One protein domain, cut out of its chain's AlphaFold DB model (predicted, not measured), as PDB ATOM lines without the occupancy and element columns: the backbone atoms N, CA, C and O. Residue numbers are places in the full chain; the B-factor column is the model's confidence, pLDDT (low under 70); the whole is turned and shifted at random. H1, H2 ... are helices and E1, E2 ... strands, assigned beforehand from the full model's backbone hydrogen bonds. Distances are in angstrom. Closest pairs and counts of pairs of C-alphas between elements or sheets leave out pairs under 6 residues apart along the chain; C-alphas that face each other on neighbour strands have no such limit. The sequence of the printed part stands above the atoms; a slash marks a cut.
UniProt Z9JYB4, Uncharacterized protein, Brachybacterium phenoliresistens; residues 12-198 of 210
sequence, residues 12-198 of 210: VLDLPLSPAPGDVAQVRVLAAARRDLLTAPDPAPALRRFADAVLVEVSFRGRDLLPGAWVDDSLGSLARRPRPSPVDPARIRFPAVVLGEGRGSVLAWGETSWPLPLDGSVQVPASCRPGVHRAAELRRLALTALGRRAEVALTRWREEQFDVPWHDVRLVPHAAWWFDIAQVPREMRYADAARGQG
ATOM      1  N   VAL A  12     118.960 195.395 127.677       96.19
ATOM      2  CA  VAL A  12     119.609 194.468 126.744       96.19
ATOM      3  C   VAL A  12     121.070 194.864 126.574       96.19
ATOM      4  O   VAL A  12     121.379 196.009 126.236       96.19
ATOM      5  N   LEU A  13     121.960 193.910 126.817       96.69
ATOM      6  CA  LEU A  13     123.404 194.045 126.695       96.69
ATOM      7  C   LEU A  13     123.903 193.210 125.517       96.69
ATOM      8  O   LEU A  13     123.398 192.118 125.256       96.69
ATOM      9  N   ASP A  14     124.914 193.718 124.829       96.81
ATOM     10  CA  ASP A  14     125.611 193.008 123.768       96.81
ATOM     11  C   ASP A  14     126.787 192.226 124.370       96.81
ATOM     12  O   ASP A  14     127.711 192.803 124.947       96.81
ATOM     13  N   LEU A  15     126.742 190.900 124.232       97.44
ATOM     14  CA  LEU A  15     127.794 189.969 124.627       97.44
ATOM     15  C   LEU A  15     128.554 189.505 123.377       97.44
ATOM     16  O   LEU A  15     128.044 188.656 122.636       97.44
ATOM     17  N   PRO A  16     129.768 190.023 123.116       96.81
ATOM     18  CA  PRO A  16     130.552 189.608 121.962       96.81
ATOM     19  C   PRO A  16     130.911 188.123 122.048       96.81
ATOM     20  O   PRO A  16     131.531 187.673 123.017       96.81
ATOM     21  N   LEU A  17     130.545 187.349 121.030       96.69
ATOM     22  CA  LEU A  17     130.904 185.936 120.932       96.69
ATOM     23  C   LEU A  17     132.252 185.753 120.244       96.69
ATOM     24  O   LEU A  17     132.990 184.847 120.615       96.69
ATOM     25  N   SER A  18     132.634 186.645 119.338       94.25
ATOM     26  CA  SER A  18     133.968 186.704 118.736       94.25
ATOM     27  C   SER A  18     134.341 188.155 118.397       94.25
ATOM     28  O   SER A  18     133.526 189.058 118.595       94.25
ATOM     29  N   PRO A  19     135.566 188.414 117.901       92.31
ATOM     30  CA  PRO A  19     135.935 189.728 117.376       92.31
ATOM     31  C   PRO A  19     135.187 190.113 116.089       92.31
ATOM     32  O   PRO A  19     135.269 191.265 115.668       92.31
ATOM     33  N   ALA A  20     134.502 189.167 115.430       93.31
ATOM     34  CA  ALA A  20     133.830 189.425 114.166       93.31
ATOM     35  C   ALA A  20     132.626 190.371 114.362       93.31
ATOM     36  O   ALA A  20     131.785 190.125 115.234       93.31
ATOM     37  N   PRO A  21     132.492 191.429 113.538       91.38
ATOM     38  CA  PRO A  21     131.346 192.326 113.609       91.38
ATOM     39  C   PRO A  21     130.018 191.569 113.486       91.38
ATOM     40  O   PRO A  21     129.831 190.751 112.589       91.38
ATOM     41  N   GLY A  22     129.083 191.855 114.394       91.62
ATOM     42  CA  GLY A  22     127.752 191.243 114.401       91.62
ATOM     43  C   GLY A  22     127.670 189.839 115.013       91.62
ATOM     44  O   GLY A  22     126.564 189.320 115.159       91.62
ATOM     45  N   ASP A  23     128.787 189.231 115.427       96.81
ATOM     46  CA  ASP A  23     128.785 187.964 116.167       96.81
ATOM     47  C   ASP A  23     128.584 188.209 117.669       96.81
ATOM     48  O   ASP A  23     129.497 188.119 118.493       96.81
ATOM     49  N   VAL A  24     127.357 188.602 118.006       97.50
ATOM     50  CA  VAL A  24     126.974 189.105 119.326       97.50
ATOM     51  C   VAL A  24     125.717 188.386 119.804       97.50
ATOM     52  O   VAL A  24     124.710 188.338 119.093       97.50
ATOM     53  N   ALA A  25     125.765 187.846 121.021       97.81
ATOM     54  CA  ALA A  25     124.583 187.382 121.738       97.81
ATOM     55  C   ALA A  25     123.945 188.543 122.508       97.81
ATOM     56  O   ALA A  25     124.633 189.441 122.993       97.81
ATOM     57  N   GLN A  26     122.625 188.514 122.634       97.50
ATOM     58  CA  GLN A  26     121.869 189.472 123.426       97.50
ATOM     59  C   GLN A  26     121.679 188.907 124.826       97.50
ATOM     60  O   GLN A  26     121.191 187.791 124.987       97.50
ATOM     61  N   VAL A  27     122.052 189.688 125.833       97.44
ATOM     62  CA  VAL A  27     121.820 189.372 127.242       97.44
ATOM     63  C   VAL A  27     120.727 190.300 127.738       97.44
ATOM     64  O   VAL A  27     120.949 191.506 127.864       97.44
ATOM     65  N   ARG A  28     119.536 189.762 127.999       96.38
ATOM     66  CA  ARG A  28     118.446 190.538 128.593       96.38
ATOM     67  C   ARG A  28     118.472 190.347 130.098       96.38
ATOM     68  O   ARG A  28     118.435 189.227 130.601       96.38
ATOM     69  N   VAL A  29     118.525 191.460 130.814       95.38
ATOM     70  CA  VAL A  29     118.435 191.483 132.270       95.38
ATOM     71  C   VAL A  29     116.996 191.208 132.666       95.38
ATOM     72  O   VAL A  29     116.093 191.940 132.269       95.38
ATOM     73  N   LEU A  30     116.787 190.141 133.430       93.94
ATOM     74  CA  LEU A  30     115.474 189.766 133.935       93.94
ATOM     75  C   LEU A  30     115.239 190.402 135.299       93.94
ATOM     76  O   LEU A  30     114.219 191.043 135.490       93.94
ATOM     77  N   ALA A  31     116.182 190.270 136.229       92.94
ATOM     78  CA  ALA A  31     116.035 190.799 137.582       92.94
ATOM     79  C   ALA A  31     117.394 190.921 138.278       92.94
ATOM     80  O   ALA A  31     118.286 190.118 138.036       92.94
ATOM     81  N   ALA A  32     117.548 191.864 139.198       93.25
ATOM     82  CA  ALA A  32     118.624 191.876 140.183       93.25
ATOM     83  C   ALA A  32     118.095 191.287 141.494       93.25
ATOM     84  O   ALA A  32     117.094 191.773 142.019       93.25
ATOM     85  N   ALA A  33     118.744 190.258 142.046       92.19
ATOM     86  CA  ALA A  33     118.151 189.494 143.146       92.19
ATOM     87  C   ALA A  33     117.819 190.359 144.366       92.19
ATOM     88  O   ALA A  33     116.683 190.345 144.836       92.19
ATOM     89  N   ARG A  34     118.778 191.158 144.848       91.94
ATOM     90  CA  ARG A  34     118.581 192.052 145.998       91.94
ATOM     91  C   ARG A  34     117.476 193.086 145.788       91.94
ATOM     92  O   ARG A  34     116.720 193.332 146.720       91.94
ATOM     93  N   ARG A  35     117.396 193.690 144.598       90.81
ATOM     94  CA  ARG A  35     116.436 194.765 144.298       90.81
ATOM     95  C   ARG A  35     115.036 194.228 144.010       90.81
ATOM     96  O   ARG A  35     114.068 194.807 144.479       90.81
ATOM     97  N   ASP A  36     114.944 193.136 143.257       88.94
ATOM     98  CA  ASP A  36     113.697 192.739 142.596       88.94
ATOM     99  C   ASP A  36     113.080 191.461 143.185       88.94
ATOM    100  O   ASP A  36     111.875 191.247 143.065       88.94
ATOM    101  N   LEU A  37     113.884 190.584 143.804       88.62
ATOM    102  CA  LEU A  37     113.454 189.224 144.175       88.62
ATOM    103  C   LEU A  37     113.517 188.944 145.682       88.62
ATOM    104  O   LEU A  37     112.736 188.150 146.199       88.62
ATOM    105  N   LEU A  38     114.446 189.580 146.396       89.81
ATOM    106  CA  LEU A  38     114.671 189.402 147.835       89.81
ATOM    107  C   LEU A  38     113.939 190.444 148.695       89.81
ATOM    108  O   LEU A  38     114.267 190.616 149.864       89.81
ATOM    109  N   THR A  39     112.957 191.138 148.123       86.38
ATOM    110  CA  THR A  39     112.166 192.175 148.806       86.38
ATOM    111  C   THR A  39     111.056 191.605 149.685       86.38
ATOM    112  O   THR A  39     110.535 192.304 150.553       86.38
ATOM    113  N   ALA A  40     110.683 190.337 149.483       80.06
ATOM    114  CA  ALA A  40     109.695 189.661 150.315       80.06
ATOM    115  C   ALA A  40     110.203 189.492 151.765       80.06
ATOM    116  O   ALA A  40     111.401 189.287 151.956       80.06
ATOM    117  N   PRO A  41     109.317 189.489 152.785       78.06
ATOM    118  CA  PRO A  41     109.715 189.331 154.191       78.06
ATOM    119  C   PRO A  41     110.473 188.030 154.497       78.06
ATOM    120  O   PRO A  41     111.334 188.010 155.371       78.06
ATOM    121  N   ASP A  42     110.167 186.953 153.769       82.31
ATOM    122  CA  ASP A  42     110.867 185.671 153.870       82.31
ATOM    123  C   ASP A  42     111.200 185.125 152.472       82.31
ATOM    124  O   ASP A  42     110.431 184.351 151.888       82.31
ATOM    125  N   PRO A  43     112.314 185.576 151.870       83.62
ATOM    126  CA  PRO A  43     112.699 185.128 150.546       83.62
ATOM    127  C   PRO A  43     113.297 183.723 150.611       83.62
ATOM    128  O   PRO A  43     114.069 183.400 151.525       83.62
ATOM    129  N   ALA A  44     112.990 182.913 149.591       84.44
ATOM    130  CA  ALA A  44     113.427 181.526 149.513       84.44
ATOM    131  C   ALA A  44     114.960 181.400 149.668       84.44
ATOM    132  O   ALA A  44     115.703 182.154 149.026       84.44
ATOM    133  N   PRO A  45     115.468 180.426 150.452       82.50
ATOM    134  CA  PRO A  45     116.906 180.248 150.671       82.50
ATOM    135  C   PRO A  45     117.724 180.113 149.381       82.50
ATOM    136  O   PRO A  45     118.869 180.562 149.327       82.50
ATOM    137  N   ALA A  46     117.125 179.537 148.334       85.88
ATOM    138  CA  ALA A  46     117.723 179.422 147.008       85.88
ATOM    139  C   ALA A  46     118.119 180.789 146.430       85.88
ATOM    140  O   ALA A  46     119.239 180.948 145.951       85.88
ATOM    141  N   LEU A  47     117.238 181.790 146.538       90.25
ATOM    142  CA  LEU A  47     117.474 183.137 146.014       90.25
ATOM    143  C   LEU A  47     118.529 183.906 146.813       90.25
ATOM    144  O   LEU A  47     119.272 184.697 146.238       90.25
ATOM    145  N   ARG A  48     118.638 183.667 148.128       90.31
ATOM    146  CA  ARG A  48     119.595 184.389 148.991       90.31
ATOM    147  C   ARG A  48     121.049 184.176 148.560       90.31
ATOM    148  O   ARG A  48     121.866 185.077 148.715       90.31
ATOM    149  N   ARG A  49     121.369 183.016 147.976       90.44
ATOM    150  CA  ARG A  49     122.709 182.711 147.434       90.44
ATOM    151  C   ARG A  49     123.099 183.587 146.246       90.44
ATOM    152  O   ARG A  49     124.278 183.690 145.935       90.44
ATOM    153  N   PHE A  50     122.118 184.212 145.611       93.56
ATOM    154  CA  PHE A  50     122.288 185.053 144.438       93.56
ATOM    155  C   PHE A  50     122.075 186.530 144.754       93.56
ATOM    156  O   PHE A  50     121.870 187.298 143.826       93.56
ATOM    157  N   ALA A  51     122.101 186.939 146.030       92.31
ATOM    158  CA  ALA A  51     121.711 188.285 146.454       92.31
ATOM    159  C   ALA A  51     122.376 189.402 145.637       92.31
ATOM    160  O   ALA A  51     121.700 190.342 145.225       92.31
ATOM    161  N   ASP A  52     123.664 189.264 145.343       92.94
ATOM    162  CA  ASP A  52     124.435 190.271 144.609       92.94
ATOM    163  C   ASP A  52     124.550 189.972 143.104       92.94
ATOM    164  O   ASP A  52     125.323 190.612 142.398       92.94
ATOM    165  N   ALA A  53     123.776 189.007 142.604       95.44
ATOM    166  CA  ALA A  53     123.753 188.611 141.205       95.44
ATOM    167  C   ALA A  53     122.531 189.167 140.462       95.44
ATOM    168  O   ALA A  53     121.478 189.499 141.023       95.44
ATOM    169  N   VAL A  54     122.680 189.208 139.145       95.62
ATOM    170  CA  VAL A  54     121.651 189.562 138.179       95.62
ATOM    171  C   VAL A  54     121.223 188.295 137.449       95.62
ATOM    172  O   VAL A  54     122.047 187.571 136.893       95.62
ATOM    173  N   LEU A  55     119.923 188.020 137.451       96.31
ATOM    174  CA  LEU A  55     119.311 187.021 136.595       96.31
ATOM    175  C   LEU A  55     119.218 187.577 135.178       96.31
ATOM    176  O   LEU A  55     118.623 188.636 134.951       96.31
ATOM    177  N   VAL A  56     119.752 186.831 134.221       96.75
ATOM    178  CA  VAL A  56     119.676 187.159 132.800       96.75
ATOM    179  C   VAL A  56     119.176 185.977 131.993       96.75
ATOM    180  O   VAL A  56     119.295 184.828 132.411       96.75
ATOM    181  N   GLU A  57     118.694 186.265 130.799       96.00
ATOM    182  CA  GLU A  57     118.602 185.294 129.714       96.00
ATOM    183  C   GLU A  57     119.563 185.692 128.590       96.00
ATOM    184  O   GLU A  57     119.934 186.863 128.449       96.00
ATOM    185  N   VAL A  58     119.959 184.715 127.780       97.56
ATOM    186  CA  VAL A  58     120.859 184.916 126.645       97.56
ATOM    187  C   VAL A  58     120.225 184.354 125.390       97.56
ATOM    188  O   VAL A  58     119.855 183.180 125.356       97.56
ATOM    189  N   SER A  59     120.169 185.164 124.337       97.25
ATOM    190  CA  SER A  59     119.674 184.766 123.023       97.25
ATOM    191  C   SER A  59     120.663 185.122 121.913       97.25
ATOM    192  O   SER A  59     121.502 186.016 122.038       97.25
ATOM    193  N   PHE A  60     120.589 184.406 120.796       97.00
ATOM    194  CA  PHE A  60     121.384 184.679 119.605       97.00
ATOM    195  C   PHE A  60     120.509 184.534 118.369       97.00
ATOM    196  O   PHE A  60     119.898 183.488 118.152       97.00
ATOM    197  N   ARG A  61     120.429 185.600 117.563       94.56
ATOM    198  CA  ARG A  61     119.580 185.661 116.356       94.56
ATOM    199  C   ARG A  61     118.125 185.232 116.624       94.56
ATOM    200  O   ARG A  61     117.533 184.505 115.837       94.56
ATOM    201  N   GLY A  62     117.569 185.669 117.757       89.94
ATOM    202  CA  GLY A  62     116.188 185.374 118.164       89.94
ATOM    203  C   GLY A  62     115.962 183.980 118.760       89.94
ATOM    204  O   GLY A  62     114.836 183.670 119.132       89.94
ATOM    205  N   ARG A  63     117.003 183.146 118.874       94.19
ATOM    206  CA  ARG A  63     116.939 181.851 119.556       94.19
ATOM    207  C   ARG A  63     117.443 181.980 120.987       94.19
ATOM    208  O   ARG A  63     118.565 182.439 121.192       94.19
ATOM    209  N   ASP A  64     116.666 181.494 121.946       92.44
ATOM    210  CA  ASP A  64     117.100 181.381 123.339       92.44
ATOM    211  C   ASP A  64     118.220 180.342 123.459       92.44
ATOM    212  O   ASP A  64     118.088 179.197 123.015       92.44
ATOM    213  N   LEU A  65     119.344 180.764 124.032       95.06
ATOM    214  CA  LEU A  65     120.487 179.906 124.338       95.06
ATOM    215  C   LEU A  65     120.470 179.506 125.808       95.06
ATOM    216  O   LEU A  65     120.576 178.326 126.123       95.06
ATOM    217  N   LEU A  66     120.329 180.500 126.689       95.06
ATOM    218  CA  LEU A  66     120.264 180.323 128.135       95.06
ATOM    219  C   LEU A  66     118.974 180.985 128.625       95.06
ATOM    220  O   LEU A  66     118.897 182.213 128.620       95.06
ATOM    221  N   PRO A  67     117.960 180.211 129.037       90.31
ATOM    222  CA  PRO A  67     116.684 180.771 129.478       90.31
ATOM    223  C   PRO A  67     116.773 181.478 130.840       90.31
ATOM    224  O   PRO A  67     115.870 182.225 131.207       90.31
ATOM    225  N   GLY A  68     117.848 181.228 131.589       94.00
ATOM    226  CA  GLY A  68     118.135 181.829 132.881       94.00
ATOM    227  C   GLY A  68     119.571 181.536 133.294       94.00
ATOM    228  O   GLY A  68     120.017 180.395 133.204       94.00
ATOM    229  N   ALA A  69     120.287 182.552 133.755       96.31
ATOM    230  CA  ALA A  69     121.625 182.437 134.317       96.31
ATOM    231  C   ALA A  69     121.835 183.533 135.365       96.31
ATOM    232  O   ALA A  69     121.426 184.676 135.159       96.31
ATOM    233  N   TRP A  70     122.478 183.197 136.480       96.69
ATOM    234  CA  TRP A  70     122.906 184.189 137.465       96.69
ATOM    235  C   TRP A  70     124.283 184.704 137.091       96.69
ATOM    236  O   TRP A  70     125.195 183.910 136.867       96.69
ATOM    237  N   VAL A  71     124.438 186.021 137.019       97.06
ATOM    238  CA  VAL A  71     125.681 186.671 136.598       97.06
ATOM    239  C   VAL A  71     126.047 187.762 137.590       97.06
ATOM    240  O   VAL A  71     125.166 188.418 138.145       97.06
ATOM    241  N   ASP A  72     127.336 187.932 137.848       95.38
ATOM    242  CA  ASP A  72     127.832 188.977 138.739       95.38
ATOM    243  C   ASP A  72     127.839 190.368 138.069       95.38
ATOM    244  O   ASP A  72     127.302 190.590 136.976       95.38
ATOM    245  N   ASP A  73     128.457 191.333 138.746       91.19
ATOM    246  CA  ASP A  73     128.555 192.726 138.317       91.19
ATOM    247  C   ASP A  73     129.387 192.937 137.038       91.19
ATOM    248  O   ASP A  73     129.335 194.018 136.441       91.19
ATOM    249  N   SER A  74     130.075 191.905 136.534       93.50
ATOM    250  CA  SER A  74     130.829 191.980 135.277       93.50
ATOM    251  C   SER A  74     129.952 192.248 134.046       93.50
ATOM    252  O   SER A  74     130.468 192.637 132.997       93.50
ATOM    253  N   LEU A  75     128.622 192.135 134.154       91.44
ATOM    254  CA  LEU A  75     127.697 192.635 133.128       91.44
ATOM    255  C   LEU A  75     127.833 194.141 132.878       91.44
ATOM    256  O   LEU A  75     127.558 194.599 131.769       91.44
ATOM    257  N   GLY A  76     128.264 194.913 133.880       89.00
ATOM    258  CA  GLY A  76     128.417 196.363 133.778       89.00
ATOM    259  C   GLY A  76     129.424 196.813 132.715       89.00
ATOM    260  O   GLY A  76     129.355 197.955 132.272       89.00
ATOM    261  N   SER A  77     130.328 195.930 132.271       89.69
ATOM    262  CA  SER A  77     131.284 196.231 131.197       89.69
ATOM    263  C   SER A  77     130.748 195.977 129.785       89.69
ATOM    264  O   SER A  77     131.441 196.282 128.816       89.69
ATOM    265  N   LEU A  78     129.563 195.377 129.639       93.69
ATOM    266  CA  LEU A  78     128.978 195.089 128.329       93.69
ATOM    267  C   LEU A  78     128.288 196.327 127.748       93.69
ATOM    268  O   LEU A  78     127.696 197.133 128.466       93.69
ATOM    269  N   ALA A  79     128.330 196.457 126.421       92.31
ATOM    270  CA  ALA A  79     127.650 197.544 125.730       92.31
ATOM    271  C   ALA A  79     126.127 197.408 125.885       92.31
ATOM    272  O   ALA A  79     125.563 196.339 125.657       92.31
ATOM    273  N   ARG A  80     125.448 198.499 126.261       93.88
ATOM    274  CA  ARG A  80     123.982 198.557 126.331       93.88
ATOM    275  C   ARG A  80     123.382 198.893 124.978       93.88
ATOM    276  O   ARG A  80     123.813 199.836 124.317       93.88
ATOM    277  N   ARG A  81     122.307 198.191 124.623       91.56
ATOM    278  CA  ARG A  81     121.419 198.622 123.546       91.56
ATOM    279  C   ARG A  81     120.544 199.790 124.007       91.56
ATOM    280  O   ARG A  81     120.165 199.844 125.176       91.56
ATOM    281  N   PRO A  82     120.174 200.700 123.092       84.62
ATOM    282  CA  PRO A  82     119.438 201.913 123.442       84.62
ATOM    283  C   PRO A  82     117.979 201.659 123.834       84.62
ATOM    284  O   PRO A  82     117.396 202.468 124.544       84.62
ATOM    285  N   ARG A  83     117.367 200.564 123.361       84.88
ATOM    286  CA  ARG A  83     115.967 200.244 123.662       84.88
ATOM    287  C   ARG A  83     115.886 199.038 124.595       84.88
ATOM    288  O   ARG A  83     116.387 197.976 124.213       84.88
ATOM    289  N   PRO A  84     115.255 199.173 125.775       84.69
ATOM    290  CA  PRO A  84     114.957 198.025 126.613       84.69
ATOM    291  C   PRO A  84     113.937 197.114 125.921       84.69
ATOM    292  O   PRO A  84     113.138 197.545 125.087       84.69
ATOM    293  N   SER A  85     113.975 195.837 126.283       87.19
ATOM    294  CA  SER A  85     112.997 194.833 125.883       87.19
ATOM    295  C   SER A  85     112.168 194.457 127.112       87.19
ATOM    296  O   SER A  85     112.760 194.032 128.105       87.19
ATOM    297  N   PRO A  86     110.832 194.611 127.091       86.50
ATOM    298  CA  PRO A  86     109.992 194.309 128.247       86.50
ATOM    299  C   PRO A  86     110.227 192.894 128.779       86.50
ATOM    300  O   PRO A  86     110.405 191.957 127.998       86.50
ATOM    301  N   VAL A  87     110.209 192.735 130.100       87.56
ATOM    302  CA  VAL A  87     110.241 191.423 130.755       87.56
ATOM    303  C   VAL A  87     108.819 191.057 131.146       87.56
ATOM    304  O   VAL A  87     108.128 191.848 131.775       87.56
ATOM    305  N   ASP A  88     108.388 189.860 130.761       85.44
ATOM    306  CA  ASP A  88     107.119 189.279 131.196       85.44
ATOM    307  C   ASP A  88     107.396 188.407 132.436       85.44
ATOM    308  O   ASP A  88     108.040 187.357 132.292       85.44
ATOM    309  N   PRO A  89     106.942 188.802 133.645       81.25
ATOM    310  CA  PRO A  89     107.188 188.041 134.869       81.25
ATOM    311  C   PRO A  89     106.709 186.588 134.795       81.25
ATOM    312  O   PRO A  89     107.349 185.690 135.346       81.25
ATOM    313  N   ALA A  90     105.635 186.320 134.048       81.44
ATOM    314  CA  ALA A  90     105.098 184.974 133.880       81.44
ATOM    315  C   ALA A  90     105.992 184.072 133.008       81.44
ATOM    316  O   ALA A  90     105.817 182.848 133.002       81.44
ATOM    317  N   ARG A  91     106.952 184.650 132.274       83.31
ATOM    318  CA  ARG A  91     107.885 183.931 131.392       83.31
ATOM    319  C   ARG A  91     109.292 183.787 131.958       83.31
ATOM    320  O   ARG A  91     110.099 183.102 131.333       83.31
ATOM    321  N   ILE A  92     109.590 184.370 133.123       86.38
ATOM    322  CA  ILE A  92     110.900 184.222 133.771       86.38
ATOM    323  C   ILE A  92     111.204 182.738 133.991       86.38
ATOM    324  O   ILE A  92     110.382 181.984 134.523       86.38
ATOM    325  N   ARG A  93     112.423 182.318 133.637       88.25
ATOM    326  CA  ARG A  93     112.914 180.964 133.899       88.25
ATOM    327  C   ARG A  93     114.112 181.011 134.833       88.25
ATOM    328  O   ARG A  93     115.246 181.170 134.409       88.25
ATOM    329  N   PHE A  94     113.858 180.827 136.123       91.88
ATOM    330  CA  PHE A  94     114.934 180.661 137.097       91.88
ATOM    331  C   PHE A  94     115.743 179.391 136.816       91.88
ATOM    332  O   PHE A  94     115.115 178.365 136.532       91.88
ATOM    333  N   PRO A  95     117.083 179.424 136.935       93.50
ATOM    334  CA  PRO A  95     117.912 178.222 136.924       93.50
ATOM    335  C   PRO A  95     117.450 177.214 137.979       93.50
ATOM    336  O   PRO A  95     117.191 177.604 139.122       93.50
ATOM    337  N   ALA A  96     117.365 175.937 137.604       93.69
ATOM    338  CA  ALA A  96     117.163 174.846 138.551       93.69
ATOM    339  C   ALA A  96     118.487 174.354 139.103       93.69
ATOM    340  O   ALA A  96     119.359 174.007 138.335       93.69
ATOM    341  N   VAL A  97     118.633 174.326 140.423       94.12
ATOM    342  CA  VAL A  97     119.864 173.992 141.147       94.12
ATOM    343  C   VAL A  97     119.564 172.980 142.247       94.12
ATOM    344  O   VAL A  97     118.457 172.924 142.780       94.12
ATOM    345  N   VAL A  98     120.569 172.209 142.646       94.19
ATOM    346  CA  VAL A  98     120.489 171.282 143.776       94.19
ATOM    347  C   VAL A  98     121.111 171.915 145.019       94.19
ATOM    348  O   VAL A  98     122.318 172.180 145.078       94.19
ATOM    349  N   LEU A  99     120.289 172.124 146.043       92.94
ATOM    350  CA  LEU A  99     120.695 172.618 147.360       92.94
ATOM    351  C   LEU A  99     120.835 171.470 148.359       92.94
ATOM    352  O   LEU A  99     120.241 170.414 148.176       92.94
ATOM    353  N   GLY A 100     121.586 171.703 149.438       90.75
ATOM    354  CA  GLY A 100     121.736 170.749 150.541       90.75
ATOM    355  C   GLY A 100     122.571 169.515 150.189       90.75
ATOM    356  O   GLY A 100     123.148 169.414 149.107       90.75
ATOM    357  N   GLU A 101     122.660 168.571 151.119       88.38
ATOM    358  CA  GLU A 101     123.435 167.336 150.965       88.38
ATOM    359  C   GLU A 101     122.659 166.139 151.520       88.38
ATOM    360  O   GLU A 101     121.866 166.281 152.458       88.38
ATOM    361  N   GLY A 102     122.873 164.964 150.916       87.75
ATOM    362  CA  GLY A 102     122.219 163.708 151.290       87.75
ATOM    363  C   GLY A 102     120.704 163.858 151.438       87.75
ATOM    364  O   GLY A 102     120.037 164.443 150.588       87.75
ATOM    365  N   ARG A 103     120.162 163.401 152.570       87.00
ATOM    366  CA  ARG A 103     118.715 163.425 152.857       87.00
ATOM    367  C   ARG A 103     118.106 164.827 152.965       87.00
ATOM    368  O   ARG A 103     116.891 164.955 152.916       87.00
ATOM    369  N   GLY A 104     118.928 165.861 153.151       89.12
ATOM    370  CA  GLY A 104     118.485 167.256 153.205       89.12
ATOM    371  C   GLY A 104     118.533 167.960 151.850       89.12
ATOM    372  O   GLY A 104     118.386 169.182 151.800       89.12
ATOM    373  N   SER A 105     118.819 167.234 150.767       92.69
ATOM    374  CA  SER A 105     118.955 167.837 149.449       92.69
ATOM    375  C   SER A 105     117.601 168.131 148.802       92.69
ATOM    376  O   SER A 105     116.612 167.429 149.005       92.69
ATOM    377  N   VAL A 106     117.548 169.226 148.046       94.62
ATOM    378  CA  VAL A 106     116.344 169.663 147.333       94.62
ATOM    379  C   VAL A 106     116.703 170.145 145.935       94.62
ATOM    380  O   VAL A 106     117.741 170.783 145.735       94.62
ATOM    381  N   LEU A 107     115.820 169.885 144.979       95.06
ATOM    382  CA  LEU A 107     115.825 170.530 143.676       95.06
ATOM    383  C   LEU A 107     115.081 171.856 143.823       95.06
ATOM    384  O   LEU A 107     113.903 171.862 144.173       95.06
ATOM    385  N   ALA A 108     115.764 172.975 143.611       94.00
ATOM    386  CA  ALA A 108     115.213 174.309 143.801       94.00
ATOM    387  C   ALA A 108     115.380 175.160 142.544       94.00
ATOM    388  O   ALA A 108     116.438 175.164 141.922       94.00
ATOM    389  N   TRP A 109     114.363 175.943 142.200       91.88
ATOM    390  CA  TRP A 109     114.477 177.017 141.212       91.88
ATOM    391  C   TRP A 109     113.562 178.164 141.600       91.88
ATOM    392  O   TRP A 109     112.390 177.961 141.927       91.88
ATOM    393  N   GLY A 110     114.101 179.381 141.579       90.50
ATOM    394  CA  GLY A 110     113.404 180.542 142.118       90.50
ATOM    395  C   GLY A 110     113.008 180.280 143.568       90.50
ATOM    396  O   GLY A 110     113.862 180.083 144.430       90.50
ATOM    397  N   GLU A 111     111.706 180.242 143.823       89.81
ATOM    398  CA  GLU A 111     111.149 180.097 145.172       89.81
ATOM    399  C   GLU A 111     110.465 178.761 145.429       89.81
ATOM    400  O   GLU A 111     109.897 178.547 146.501       89.81
ATOM    401  N   THR A 112     110.513 177.876 144.442       92.38
ATOM    402  CA  THR A 112     109.960 176.532 144.534       92.38
ATOM    403  C   THR A 112     111.049 175.513 144.810       92.38
ATOM    404  O   THR A 112     112.173 175.647 144.318       92.38
ATOM    405  N   SER A 113     110.709 174.493 145.594       94.31
ATOM    406  CA  SER A 113     111.641 173.433 145.972       94.31
ATOM    407  C   SER A 113     110.944 172.088 146.125       94.31
ATOM    408  O   SER A 113     109.827 172.038 146.638       94.31
ATOM    409  N   TRP A 114     111.629 171.010 145.749       94.44
ATOM    410  CA  TRP A 114     111.176 169.629 145.918       94.44
ATOM    411  C   TRP A 114     112.266 168.807 146.607       94.44
ATOM    412  O   TRP A 114     113.439 168.961 146.254       94.44
ATOM    413  N   PRO A 115     111.918 167.943 147.573       93.75
ATOM    414  CA  PRO A 115     112.874 167.030 148.186       93.75
ATOM    415  C   PRO A 115     113.552 166.130 147.153       93.75
ATOM    416  O   PRO A 115     112.900 165.596 146.259       93.75
ATOM    417  N   LEU A 116     114.854 165.923 147.320       92.31
ATOM    418  CA  LEU A 116     115.599 164.872 146.646       92.31
ATOM    419  C   LEU A 116     115.978 163.833 147.710       92.31
ATOM    420  O   LEU A 116     116.852 164.107 148.532       92.31
ATOM    421  N   PRO A 117     115.325 162.657 147.754       86.44
ATOM    422  CA  PRO A 117     115.660 161.579 148.685       86.44
ATOM    423  C   PRO A 117     116.983 160.894 148.306       86.44
ATOM    424  O   PRO A 117     117.023 159.697 148.036       86.44
ATOM    425  N   LEU A 118     118.076 161.656 148.270       85.69
ATOM    426  CA  LEU A 118     119.404 161.117 148.033       85.69
ATOM    427  C   LEU A 118     119.889 160.419 149.301       85.69
ATOM    428  O   LEU A 118     119.873 160.985 150.402       85.69
ATOM    429  N   ASP A 119     120.354 159.188 149.146       77.75
ATOM    430  CA  ASP A 119     121.258 158.613 150.125       77.75
ATOM    431  C   ASP A 119     122.634 159.294 149.995       77.75
ATOM    432  O   ASP A 119     122.963 159.924 148.988       77.75
ATOM    433  N   GLY A 120     123.446 159.249 151.051       73.56
ATOM    434  CA  GLY A 120     124.749 159.927 151.067       73.56
ATOM    435  C   GLY A 120     125.749 159.425 150.013       73.56
ATOM    436  O   GLY A 120     126.838 159.982 149.917       73.56
ATOM    437  N   SER A 121     125.407 158.387 149.242       81.25
ATOM    438  CA  SER A 121     126.217 157.827 148.155       81.25
ATOM    439  C   SER A 121     126.115 158.600 146.844       81.25
ATOM    440  O   SER A 121     127.018 158.501 146.014       81.25
ATOM    441  N   VAL A 122     125.048 159.373 146.632       83.00
ATOM    442  CA  VAL A 122     124.889 160.144 145.397       83.00
ATOM    443  C   VAL A 122     125.687 161.443 145.486       83.00
ATOM    444  O   VAL A 122     125.339 162.366 146.225       83.00
ATOM    445  N   GLN A 123     126.739 161.553 144.675       85.81
ATOM    446  CA  GLN A 123     127.456 162.813 144.505       85.81
ATOM    447  C   GLN A 123     126.704 163.742 143.549       85.81
ATOM    448  O   GLN A 123     126.372 163.372 142.424       85.81
ATOM    449  N   VAL A 124     126.459 164.975 143.993       88.44
ATOM    450  CA  VAL A 124     125.854 166.026 143.168       88.44
ATOM    451  C   VAL A 124     126.967 166.792 142.443       88.44
ATOM    452  O   VAL A 124     127.791 167.412 143.124       88.44
ATOM    453  N   PRO A 125     126.988 166.809 141.096       90.19
ATOM    454  CA  PRO A 125     127.991 167.545 140.331       90.19
ATOM    455  C   PRO A 125     128.000 169.039 140.659       90.19
ATOM    456  O   PRO A 125     126.953 169.639 140.917       90.19
ATOM    457  N   ALA A 126     129.176 169.668 140.593       90.88
ATOM    458  CA  ALA A 126     129.320 171.105 140.829       90.88
ATOM    459  C   ALA A 126     128.500 171.953 139.837       90.88
ATOM    460  O   ALA A 126     127.983 173.004 140.211       90.88
ATOM    461  N   SER A 127     128.313 171.472 138.603       92.38
ATOM    462  CA  SER A 127     127.467 172.104 137.581       92.38
ATOM    463  C   SER A 127     125.983 172.139 137.947       92.38
ATOM    464  O   SER A 127     125.272 172.997 137.443       92.38
ATOM    465  N   CYS A 128     125.516 171.260 138.837       92.62
ATOM    466  CA  CYS A 128     124.147 171.255 139.360       92.62
ATOM    467  C   CYS A 128     124.007 172.095 140.634       92.62
ATOM    468  O   CYS A 128     122.894 172.301 141.120       92.62
ATOM    469  N   ARG A 129     125.118 172.537 141.234       93.19
ATOM    470  CA  ARG A 129     125.094 173.385 142.427       93.19
ATOM    471  C   ARG A 129     124.805 174.837 142.041       93.19
ATOM    472  O   ARG A 129     125.115 175.242 140.923       93.19
ATOM    473  N   PRO A 130     124.238 175.640 142.959       93.38
ATOM    474  CA  PRO A 130     124.084 177.071 142.745       93.38
ATOM    475  C   PRO A 130     125.431 177.728 142.461       93.38
ATOM    476  O   PRO A 130     126.395 177.492 143.191       93.38
ATOM    477  N   GLY A 131     125.467 178.610 141.471       93.56
ATOM    478  CA  GLY A 131     126.639 179.419 141.180       93.56
ATOM    479  C   GLY A 131     126.299 180.633 140.326       93.56
ATOM    480  O   GLY A 131     125.221 180.718 139.735       93.56
ATOM    481  N   VAL A 132     127.218 181.591 140.331       95.69
ATOM    482  CA  VAL A 132     127.120 182.851 139.596       95.69
ATOM    483  C   VAL A 132     128.224 182.863 138.553       95.69
ATOM    484  O   VAL A 132     129.385 182.609 138.873       95.69
ATOM    485  N   HIS A 133     127.867 183.178 137.316       96.56
ATOM    486  CA  HIS A 133     128.813 183.288 136.220       96.56
ATOM    487  C   HIS A 133     129.414 184.688 136.149       96.56
ATOM    488  O   HIS A 133     128.763 185.691 136.432       96.56
ATOM    489  N   ARG A 134     130.641 184.764 135.644       95.81
ATOM    490  CA  ARG A 134     131.185 186.011 135.085       95.81
ATOM    491  C   ARG A 134     130.707 186.188 133.648       95.81
ATOM    492  O   ARG A 134     130.479 185.198 132.957       95.81
ATOM    493  N   ALA A 135     130.702 187.406 133.114       95.38
ATOM    494  CA  ALA A 135     130.388 187.676 131.707       95.38
ATOM    495  C   ALA A 135     131.274 186.865 130.737       95.38
ATOM    496  O   ALA A 135     130.800 186.330 129.735       95.38
ATOM    497  N   ALA A 136     132.558 186.687 131.067       95.19
ATOM    498  CA  ALA A 136     133.465 185.842 130.286       95.19
ATOM    499  C   ALA A 136     133.059 184.357 130.294       95.19
ATOM    500  O   ALA A 136     133.306 183.642 129.324       95.19
ATOM    501  N   GLU A 137     132.465 183.880 131.385       95.88
ATOM    502  CA  GLU A 137     131.934 182.522 131.496       95.88
ATOM    503  C   GLU A 137     130.597 182.386 130.780       95.88
ATOM    504  O   GLU A 137     130.434 181.456 129.999       95.88
ATOM    505  N   LEU A 138     129.714 183.374 130.925       97.00
ATOM    506  CA  LEU A 138     128.472 183.476 130.169       97.00
ATOM    507  C   LEU A 138     128.727 183.402 128.656       97.00
ATOM    508  O   LEU A 138     128.035 182.675 127.947       97.00
ATOM    509  N   ARG A 139     129.783 184.066 128.159       96.75
ATOM    510  CA  ARG A 139     130.234 183.940 126.763       96.75
ATOM    511  C   ARG A 139     130.585 182.496 126.401       96.75
ATOM    512  O   ARG A 139     130.195 182.026 125.337       96.75
ATOM    513  N   ARG A 140     131.327 181.784 127.255       96.44
ATOM    514  CA  ARG A 140     131.701 180.379 127.009       96.44
ATOM    515  C   ARG A 140     130.486 179.455 127.029       96.44
ATOM    516  O   ARG A 140     130.406 178.564 126.186       96.44
ATOM    517  N   LEU A 141     129.535 179.693 127.930       96.19
ATOM    518  CA  LEU A 141     128.258 178.980 127.980       96.19
ATOM    519  C   LEU A 141     127.449 179.211 126.701       96.19
ATOM    520  O   LEU A 141     127.005 178.247 126.087       96.19
ATOM    521  N   ALA A 142     127.344 180.459 126.238       96.94
ATOM    522  CA  ALA A 142     126.665 180.796 124.989       96.94
ATOM    523  C   ALA A 142     127.328 180.138 123.764       96.94
ATOM    524  O   ALA A 142     126.643 179.516 122.956       96.94
ATOM    525  N   LEU A 143     128.662 180.201 123.650       96.44
ATOM    526  CA  LEU A 143     129.411 179.499 122.597       96.44
ATOM    527  C   LEU A 143     129.175 177.985 122.653       96.44
ATOM    528  O   LEU A 143     128.971 177.348 121.622       96.44
ATOM    529  N   THR A 144     129.150 177.412 123.853       95.00
ATOM    530  CA  THR A 144     128.893 175.983 124.041       95.00
ATOM    531  C   THR A 144     127.473 175.601 123.627       95.00
ATOM    532  O   THR A 144     127.304 174.628 122.895       95.00
ATOM    533  N   ALA A 145     126.464 176.389 124.009       94.31
ATOM    534  CA  ALA A 145     125.067 176.182 123.618       94.31
ATOM    535  C   ALA A 145     124.854 176.301 122.095       94.31
ATOM    536  O   ALA A 145     123.947 175.687 121.537       94.31
ATOM    537  N   LEU A 146     125.716 177.058 121.410       95.25
ATOM    538  CA  LEU A 146     125.759 177.173 119.950       95.25
ATOM    539  C   LEU A 146     126.532 176.038 119.254       95.25
ATOM    540  O   LEU A 146     126.649 176.058 118.032       95.25
ATOM    541  N   GLY A 147     127.099 175.077 119.993       93.38
ATOM    542  CA  GLY A 147     127.961 174.027 119.431       93.38
ATOM    543  C   GLY A 147     129.362 174.514 119.036       93.38
ATOM    544  O   GLY A 147     130.132 173.779 118.426       93.38
ATOM    545  N   ARG A 148     129.737 175.739 119.416       94.44
ATOM    546  CA  ARG A 148     131.004 176.403 119.064       94.44
ATOM    547  C   ARG A 148     132.079 176.193 120.134       94.44
ATOM    548  O   ARG A 148     132.863 177.093 120.432       94.44
ATOM    549  N   ARG A 149     132.138 174.995 120.731       92.12
ATOM    550  CA  ARG A 149     133.116 174.662 121.789       92.12
ATOM    551  C   ARG A 149     134.558 174.910 121.342       92.12
ATOM    552  O   ARG A 149     135.350 175.405 122.133       92.12
ATOM    553  N   ALA A 150     134.879 174.652 120.072       91.50
ATOM    554  CA  ALA A 150     136.208 174.876 119.496       91.50
ATOM    555  C   ALA A 150     136.701 176.336 119.588       91.50
ATOM    556  O   ALA A 150     137.906 176.572 119.571       91.50
ATOM    557  N   GLU A 151     135.791 177.301 119.725       92.06
ATOM    558  CA  GLU A 151     136.100 178.733 119.823       92.06
ATOM    559  C   GLU A 151     136.312 179.205 121.271       92.06
ATOM    560  O   GLU A 151     136.614 180.375 121.536       92.06
ATOM    561  N   VAL A 152     136.172 178.296 122.237       91.88
ATOM    562  CA  VAL A 152     136.516 178.558 123.628       91.88
ATOM    563  C   VAL A 152     138.023 178.391 123.803       91.88
ATOM    564  O   VAL A 152     138.572 177.307 123.632       91.88
ATOM    565  N   ALA A 153     138.702 179.468 124.202       84.38
ATOM    566  CA  ALA A 153     140.159 179.483 124.363       84.38
ATOM    567  C   ALA A 153     140.687 178.524 125.453       84.38
ATOM    568  O   ALA A 153     141.874 178.219 125.483       84.38
ATOM    569  N   LEU A 154     139.824 178.054 126.360       84.06
ATOM    570  CA  LEU A 154     140.199 177.154 127.449       84.06
ATOM    571  C   LEU A 154     140.057 175.694 127.022       84.06
ATOM    572  O   LEU A 154     138.947 175.237 126.758       84.06
ATOM    573  N   THR A 155     141.167 174.953 127.049       83.19
ATOM    574  CA  THR A 155     141.250 173.549 126.611       83.19
ATOM    575  C   THR A 155     140.174 172.663 127.236       83.19
ATOM    576  O   THR A 155     139.476 171.976 126.502       83.19
ATOM    577  N   ARG A 156     139.945 172.763 128.555       87.19
ATOM    578  CA  ARG A 156     138.937 171.938 129.247       87.19
ATOM    579  C   ARG A 156     137.525 172.102 128.687       87.19
ATOM    580  O   ARG A 156     136.824 171.125 128.512       87.19
ATOM    581  N   TRP A 157     137.112 173.319 128.335       89.56
ATOM    582  CA  TRP A 157     135.767 173.570 127.791       89.56
ATOM    583  C   TRP A 157     135.548 172.972 126.394       89.56
ATOM    584  O   TRP A 157     134.411 172.875 125.932       89.56
ATOM    585  N   ARG A 158     136.636 172.614 125.708       86.81
ATOM    586  CA  ARG A 158     136.601 171.972 124.394       86.81
ATOM    587  C   ARG A 158     136.421 170.461 124.495       86.81
ATOM    588  O   ARG A 158     136.000 169.857 123.517       86.81
ATOM    589  N   GLU A 159     136.746 169.866 125.640       88.31
ATOM    590  CA  GLU A 159     136.597 168.432 125.873       88.31
ATOM    591  C   GLU A 159     135.108 168.080 125.949       88.31
ATOM    592  O   GLU A 159     134.346 168.685 126.699       88.31
ATOM    593  N   GLU A 160     134.666 167.096 125.166       82.69
ATOM    594  CA  GLU A 160     133.239 166.753 125.086       82.69
ATOM    595  C   GLU A 160     132.672 166.242 126.411       82.69
ATOM    596  O   GLU A 160     131.508 166.507 126.717       82.69
ATOM    597  N   GLN A 161     133.517 165.562 127.190       85.12
ATOM    598  CA  GLN A 161     133.194 165.006 128.503       85.12
ATOM    599  C   GLN A 161     133.305 166.031 129.637       85.12
ATOM    600  O   GLN A 161     132.984 165.709 130.780       85.12
ATOM    601  N   PHE A 162     133.770 167.253 129.356       87.19
ATOM    602  CA  PHE A 162     133.849 168.281 130.382       87.19
ATOM    603  C   PHE A 162     132.449 168.682 130.834       87.19
ATOM    604  O   PHE A 162     131.606 169.105 130.036       87.19
ATOM    605  N   ASP A 163     132.227 168.574 132.141       87.69
ATOM    606  CA  ASP A 163     130.993 169.011 132.767       87.69
ATOM    607  C   ASP A 163     130.950 170.541 132.803       87.69
ATOM    608  O   ASP A 163     131.607 171.209 133.606       87.69
ATOM    609  N   VAL A 164     130.205 171.101 131.856       91.69
ATOM    610  CA  VAL A 164     130.030 172.541 131.709       91.69
ATOM    611  C   VAL A 164     129.282 173.065 132.938       91.69
ATOM    612  O   VAL A 164     128.238 172.509 133.284       91.69
ATOM    613  N   PRO A 165     129.757 174.146 133.586       92.12
ATOM    614  CA  PRO A 165     129.078 174.730 134.737       92.12
ATOM    615  C   PRO A 165     127.804 175.439 134.274       92.12
ATOM    616  O   PRO A 165     127.783 176.649 134.112       92.12
ATOM    617  N   TRP A 166     126.740 174.692 133.992       93.00
ATOM    618  CA  TRP A 166     125.474 175.272 133.555       93.00
ATOM    619  C   TRP A 166     124.722 175.956 134.696       93.00
ATOM    620  O   TRP A 166     123.991 176.908 134.438       93.00
ATOM    621  N   HIS A 167     124.875 175.451 135.927       92.69
ATOM    622  CA  HIS A 167     124.101 175.767 137.138       92.69
ATOM    623  C   HIS A 167     122.595 175.512 137.014       92.69
ATOM    624  O   HIS A 167     121.997 175.030 137.965       92.69
ATOM    625  N   ASP A 168     121.985 175.731 135.849       93.62
ATOM    626  CA  ASP A 168     120.679 175.199 135.501       93.62
ATOM    627  C   ASP A 168     120.782 173.717 135.120       93.62
ATOM    628  O   ASP A 168     121.198 173.348 134.020       93.62
ATOM    629  N   VAL A 169     120.331 172.866 136.033       92.06
ATOM    630  CA  VAL A 169     120.217 171.413 135.909       92.06
ATOM    631  C   VAL A 169     119.495 171.015 134.615       92.06
ATOM    632  O   VAL A 169     119.824 169.989 134.033       92.06
ATOM    633  N   ARG A 170     118.573 171.826 134.075       90.06
ATOM    634  CA  ARG A 170     117.889 171.509 132.801       90.06
ATOM    635  C   ARG A 170     118.819 171.497 131.590       90.06
ATOM    636  O   ARG A 170     118.506 170.824 130.604       90.06
ATOM    637  N   LEU A 171     119.920 172.244 131.654       90.56
ATOM    638  CA  LEU A 171     120.921 172.358 130.592       90.56
ATOM    639  C   LEU A 171     122.036 171.308 130.725       90.56
ATOM    640  O   LEU A 171     122.816 171.120 129.793       90.56
ATOM    641  N   VAL A 172     122.095 170.588 131.850       89.88
ATOM    642  CA  VAL A 172     123.059 169.506 132.064       89.88
ATOM    643  C   VAL A 172     122.612 168.266 131.260       89.88
ATOM    644  O   VAL A 172     121.500 167.775 131.472       89.88
ATOM    645  N   PRO A 173     123.441 167.722 130.342       82.44
ATOM    646  CA  PRO A 173     123.016 166.691 129.384       82.44
ATOM    647  C   PRO A 173     122.342 165.445 129.985       82.44
ATOM    648  O   PRO A 173     121.407 164.912 129.392       82.44
ATOM    649  N   HIS A 174     122.768 165.007 131.174       77.75
ATOM    650  CA  HIS A 174     122.287 163.777 131.827       77.75
ATOM    651  C   HIS A 174     121.447 164.030 133.087       77.75
ATOM    652  O   HIS A 174     121.234 163.135 133.899       77.75
ATOM    653  N   ALA A 175     120.954 165.251 133.274       82.50
ATOM    654  CA  ALA A 175     120.283 165.657 134.505       82.50
ATOM    655  C   ALA A 175     118.783 165.327 134.582       82.50
ATOM    656  O   ALA A 175     118.134 165.701 135.559       82.50
ATOM    657  N   ALA A 176     118.225 164.622 133.591       79.56
ATOM    658  CA  ALA A 176     116.814 164.224 133.588       79.56
ATOM    659  C   ALA A 176     116.416 163.480 134.874       79.56
ATOM    660  O   ALA A 176     115.378 163.776 135.458       79.56
ATOM    661  N   TRP A 177     117.306 162.628 135.389       87.69
ATOM    662  CA  TRP A 177     117.027 161.814 136.571       87.69
ATOM    663  C   TRP A 177     116.730 162.638 137.844       87.69
ATOM    664  O   TRP A 177     115.990 162.177 138.710       87.69
ATOM    665  N   TRP A 178     117.245 163.875 137.962       90.69
ATOM    666  CA  TRP A 178     116.957 164.740 139.119       90.69
ATOM    667  C   TRP A 178     115.489 165.164 139.156       90.69
ATOM    668  O   TRP A 178     114.900 165.271 140.228       90.69
ATOM    669  N   PHE A 179     114.910 165.401 137.979       91.19
ATOM    670  CA  PHE A 179     113.505 165.752 137.812       91.19
ATOM    671  C   PHE A 179     112.601 164.549 138.088       91.19
ATOM    672  O   PHE A 179     111.584 164.699 138.765       91.19
ATOM    673  N   ASP A 180     113.025 163.355 137.669       89.00
ATOM    674  CA  ASP A 180     112.304 162.107 137.937       89.00
ATOM    675  C   ASP A 180     112.240 161.806 139.443       89.00
ATOM    676  O   ASP A 180     111.160 161.553 139.978       89.00
ATOM    677  N   ILE A 181     113.368 161.920 140.158       90.25
ATOM    678  CA  ILE A 181     113.415 161.744 141.620       90.25
ATOM    679  C   ILE A 181     112.550 162.779 142.343       90.25
ATOM    680  O   ILE A 181     111.847 162.446 143.297       90.25
ATOM    681  N   ALA A 182     112.607 164.035 141.897       91.56
ATOM    682  CA  ALA A 182     111.796 165.112 142.453       91.56
ATOM    683  C   ALA A 182     110.301 164.977 142.101       91.56
ATOM    684  O   ALA A 182     109.487 165.725 142.643       91.56
ATOM    685  N   GLN A 183     109.943 164.050 141.202       91.50
ATOM    686  CA  GLN A 183     108.601 163.871 140.643       91.50
ATOM    687  C   GLN A 183     108.068 165.153 139.989       91.50
ATOM    688  O   GLN A 183     106.893 165.502 140.118       91.50
ATOM    689  N   VAL A 184     108.940 165.872 139.276       90.38
ATOM    690  CA  VAL A 184     108.578 167.097 138.558       90.38
ATOM    691  C   VAL A 184     108.902 166.950 137.076       90.38
ATOM    692  O   VAL A 184     110.025 166.589 136.745       90.38
ATOM    693  N   PRO A 185     107.983 167.280 136.153       88.69
ATOM    694  CA  PRO A 185     108.294 167.298 134.729       88.69
ATOM    695  C   PRO A 185     109.463 168.241 134.412       88.69
ATOM    696  O   PRO A 185     109.433 169.413 134.785       88.69
ATOM    697  N   ARG A 186     110.452 167.764 133.647       83.81
ATOM    698  CA  ARG A 186     111.604 168.571 133.197       83.81
ATOM    699  C   ARG A 186     111.193 169.862 132.480       83.81
ATOM    700  O   ARG A 186     111.810 170.906 132.670       83.81
ATOM    701  N   GLU A 187     110.136 169.781 131.678       86.19
ATOM    702  CA  GLU A 187     109.618 170.898 130.880       86.19
ATOM    703  C   GLU A 187     108.695 171.836 131.677       86.19
ATOM    704  O   GLU A 187     108.182 172.821 131.135       86.19
ATOM    705  N   MET A 188     108.469 171.553 132.969       89.12
ATOM    706  CA  MET A 188     107.640 172.398 133.822       89.12
ATOM    707  C   MET A 188     108.191 173.825 133.836       89.12
ATOM    708  O   MET A 188     109.362 174.089 134.126       89.12
ATOM    709  N   ARG A 189     107.319 174.784 133.524       89.19
ATOM    710  CA  ARG A 189     107.669 176.201 133.579       89.19
ATOM    711  C   ARG A 189     107.632 176.660 135.029       89.19
ATOM    712  O   ARG A 189     106.792 176.217 135.808       89.19
ATOM    713  N   TYR A 190     108.487 177.621 135.369       89.06
ATOM    714  CA  TYR A 190     108.531 178.158 136.725       89.06
ATOM    715  C   TYR A 190     107.174 178.695 137.190       89.06
ATOM    716  O   TYR A 190     106.762 178.393 138.300       89.06
ATOM    717  N   ALA A 191     106.456 179.436 136.340       89.69
ATOM    718  CA  ALA A 191     105.155 179.991 136.701       89.69
ATOM    719  C   ALA A 191     104.131 178.913 137.098       89.69
ATOM    720  O   ALA A 191     103.353 179.119 138.027       89.69
ATOM    721  N   ASP A 192     104.142 177.760 136.426       90.56
ATOM    722  CA  ASP A 192     103.239 176.651 136.748       90.56
ATOM    723  C   ASP A 192     103.648 176.000 138.077       90.56
ATOM    724  O   ASP A 192     102.805 175.764 138.941       90.56
ATOM    725  N   ALA A 193     104.954 175.812 138.282       90.62
ATOM    726  CA  ALA A 193     105.509 175.280 139.521       90.62
ATOM    727  C   ALA A 193     105.222 176.193 140.727       90.62
ATOM    728  O   ALA A 193     104.803 175.726 141.785       90.62
ATOM    729  N   ALA A 194     105.400 177.505 140.547       90.38
ATOM    730  CA  ALA A 194     105.122 178.528 141.544       90.38
ATOM    731  C   ALA A 194     103.659 178.463 141.981       90.38
ATOM    732  O   ALA A 194     103.395 178.297 143.171       90.38
ATOM    733  N   ARG A 195     102.719 178.481 141.026       90.62
ATOM    734  CA  ARG A 195     101.284 178.350 141.321       90.62
ATOM    735  C   ARG A 195     100.973 177.050 142.062       90.62
ATOM    736  O   ARG A 195     100.257 177.086 143.057       90.62
ATOM    737  N   GLY A 196     101.553 175.929 141.626       89.38
ATOM    738  CA  GLY A 196     101.381 174.624 142.272       89.38
ATOM    739  C   GLY A 196     101.871 174.571 143.726       89.38
ATOM    740  O   GLY A 196     101.325 173.813 144.518       89.38
ATOM    741  N   GLN A 197     102.849 175.403 144.100       91.56
ATOM    742  CA  GLN A 197     103.352 175.532 145.476       91.56
ATOM    743  C   GLN A 197     102.809 176.772 146.216       91.56
ATOM    744  O   GLN A 197     103.398 177.214 147.202       91.56
ATOM    745  N   GLY A 198     101.711 177.374 145.740       88.44
ATOM    746  CA  GLY A 198     101.096 178.544 146.379       88.44
ATOM    747  C   GLY A 198     101.955 179.816 146.333       88.44
ATOM    748  O   GLY A 198     101.779 180.721 147.147       88.44
TER     749      GLY A 198
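AT A GLANCE: This is residues 12 to 198 of the 210 residues of an uncharacterized protein of Brachybacterium phenoliresistens (UniProt Z9JYB4). Two separate sheets lie at different places in the domain: a strongly twisted four-stranded sheet, E1 to E4, with helix H4 across one face, and a small three-stranded sheet, E5 to E7, with the short helices H2, H6 and H7 grazing it. Three long loops run between the two parts, and H5 lies beyond H4, far from the small sheet. The printed part has 187 residues, with seven named helices and seven named strands in the order E1 E2 H1 H2 E3 E4 H3 E5 E6 E7 H4 H5 H6 H7. Both sheets are antiparallel, ordered E1 E2 E3 E4 and E5 E6 E7; the class is mixed, helices and strands, with under half of the residues in named elements. The whole is compact, with a radius of gyration of the C-alphas of 16.6 A and spans of 50 by 39 by 25 A.

IN THESE COORDINATES: E1, residues 12 to 16, begins at C-alpha 12 (119.609, 194.468, 126.744). E2, residues 24 to 32, is 22.6 A long; E3, residues 54 to 60, 19.2 A; E4, residues 63 to 71, 19.8 A, and it bends by 61 degrees at residue 68. H4, residues 135 to 145, is 15.0 A long. E5 is residues 96 to 99, E6 106 to 109 and E7 112 to 115. The short helices are H1, residues 33 to 37, H2, 45 to 48, H3, 73 to 77, H5, 155 to 158, H6, 176 to 181, and H7, 190 to 196, which ends at C-alpha 196 (101.381, 174.624, 142.272).

HOW THE PARTS SIT: In the larger sheet, N 13 and O 27 of the hairpin E1 and E2 are 2.8 A apart, N 28 and O 57 of E2 and E3 3.0 A, and N 56 and O 69 of the hairpin E3 and E4 2.9 A. H4 makes two layers with this sheet, a helix on one face, at a height over the sheet of 7.5 A; the C-alphas of Leu 65 in E4 and Ala 145 are the closest, 5.9 A. It runs across the strands, at 66 degrees to E2 on the local plane. H3 is on this sheet but over none of its strands, and H1 only grazes it. H1 and H2 only just touch, with 3 pairs of C-alphas within 8 A, the closest Ala 33 and Leu 47, 7.0 A. H5 is close to H4 but not clearly touching, the closest C-alphas those of Arg 140 and Trp 157, 8.0 A. E5 E6 E7 is a meander, each strand the antiparallel neighbour of the one before: N 97 and O 108 are 2.8 A apart, N 107 and O 114 2.9 A. H2, H6 and H7 only graze it; for instance, the closest C-alphas of E7 and H7, Thr 112 and Ala 194, are 6.0 A apart. E4 and E5 are apart. Each O i to N i+4 pair is within hydrogen-bond range in H1, H4, H6 and H7; H3 has 0 of 1, but 2 of 2 O i to N i+3 pairs, and H2 and H5 are too short for an i+4 pair.

THE WHOLE: The C-alphas farthest apart, those of Pro 82 and Ser 121, are 51.0 A apart. The printed part has no cut. The links H3 to E5, E7 to H4 and H5 to H6 are long; residues 79 to 80 of the first pair antiparallel with residues 13 to 14 of E1. The mean pLDDT of the printed part is 90.9, and no printed residue is under 70.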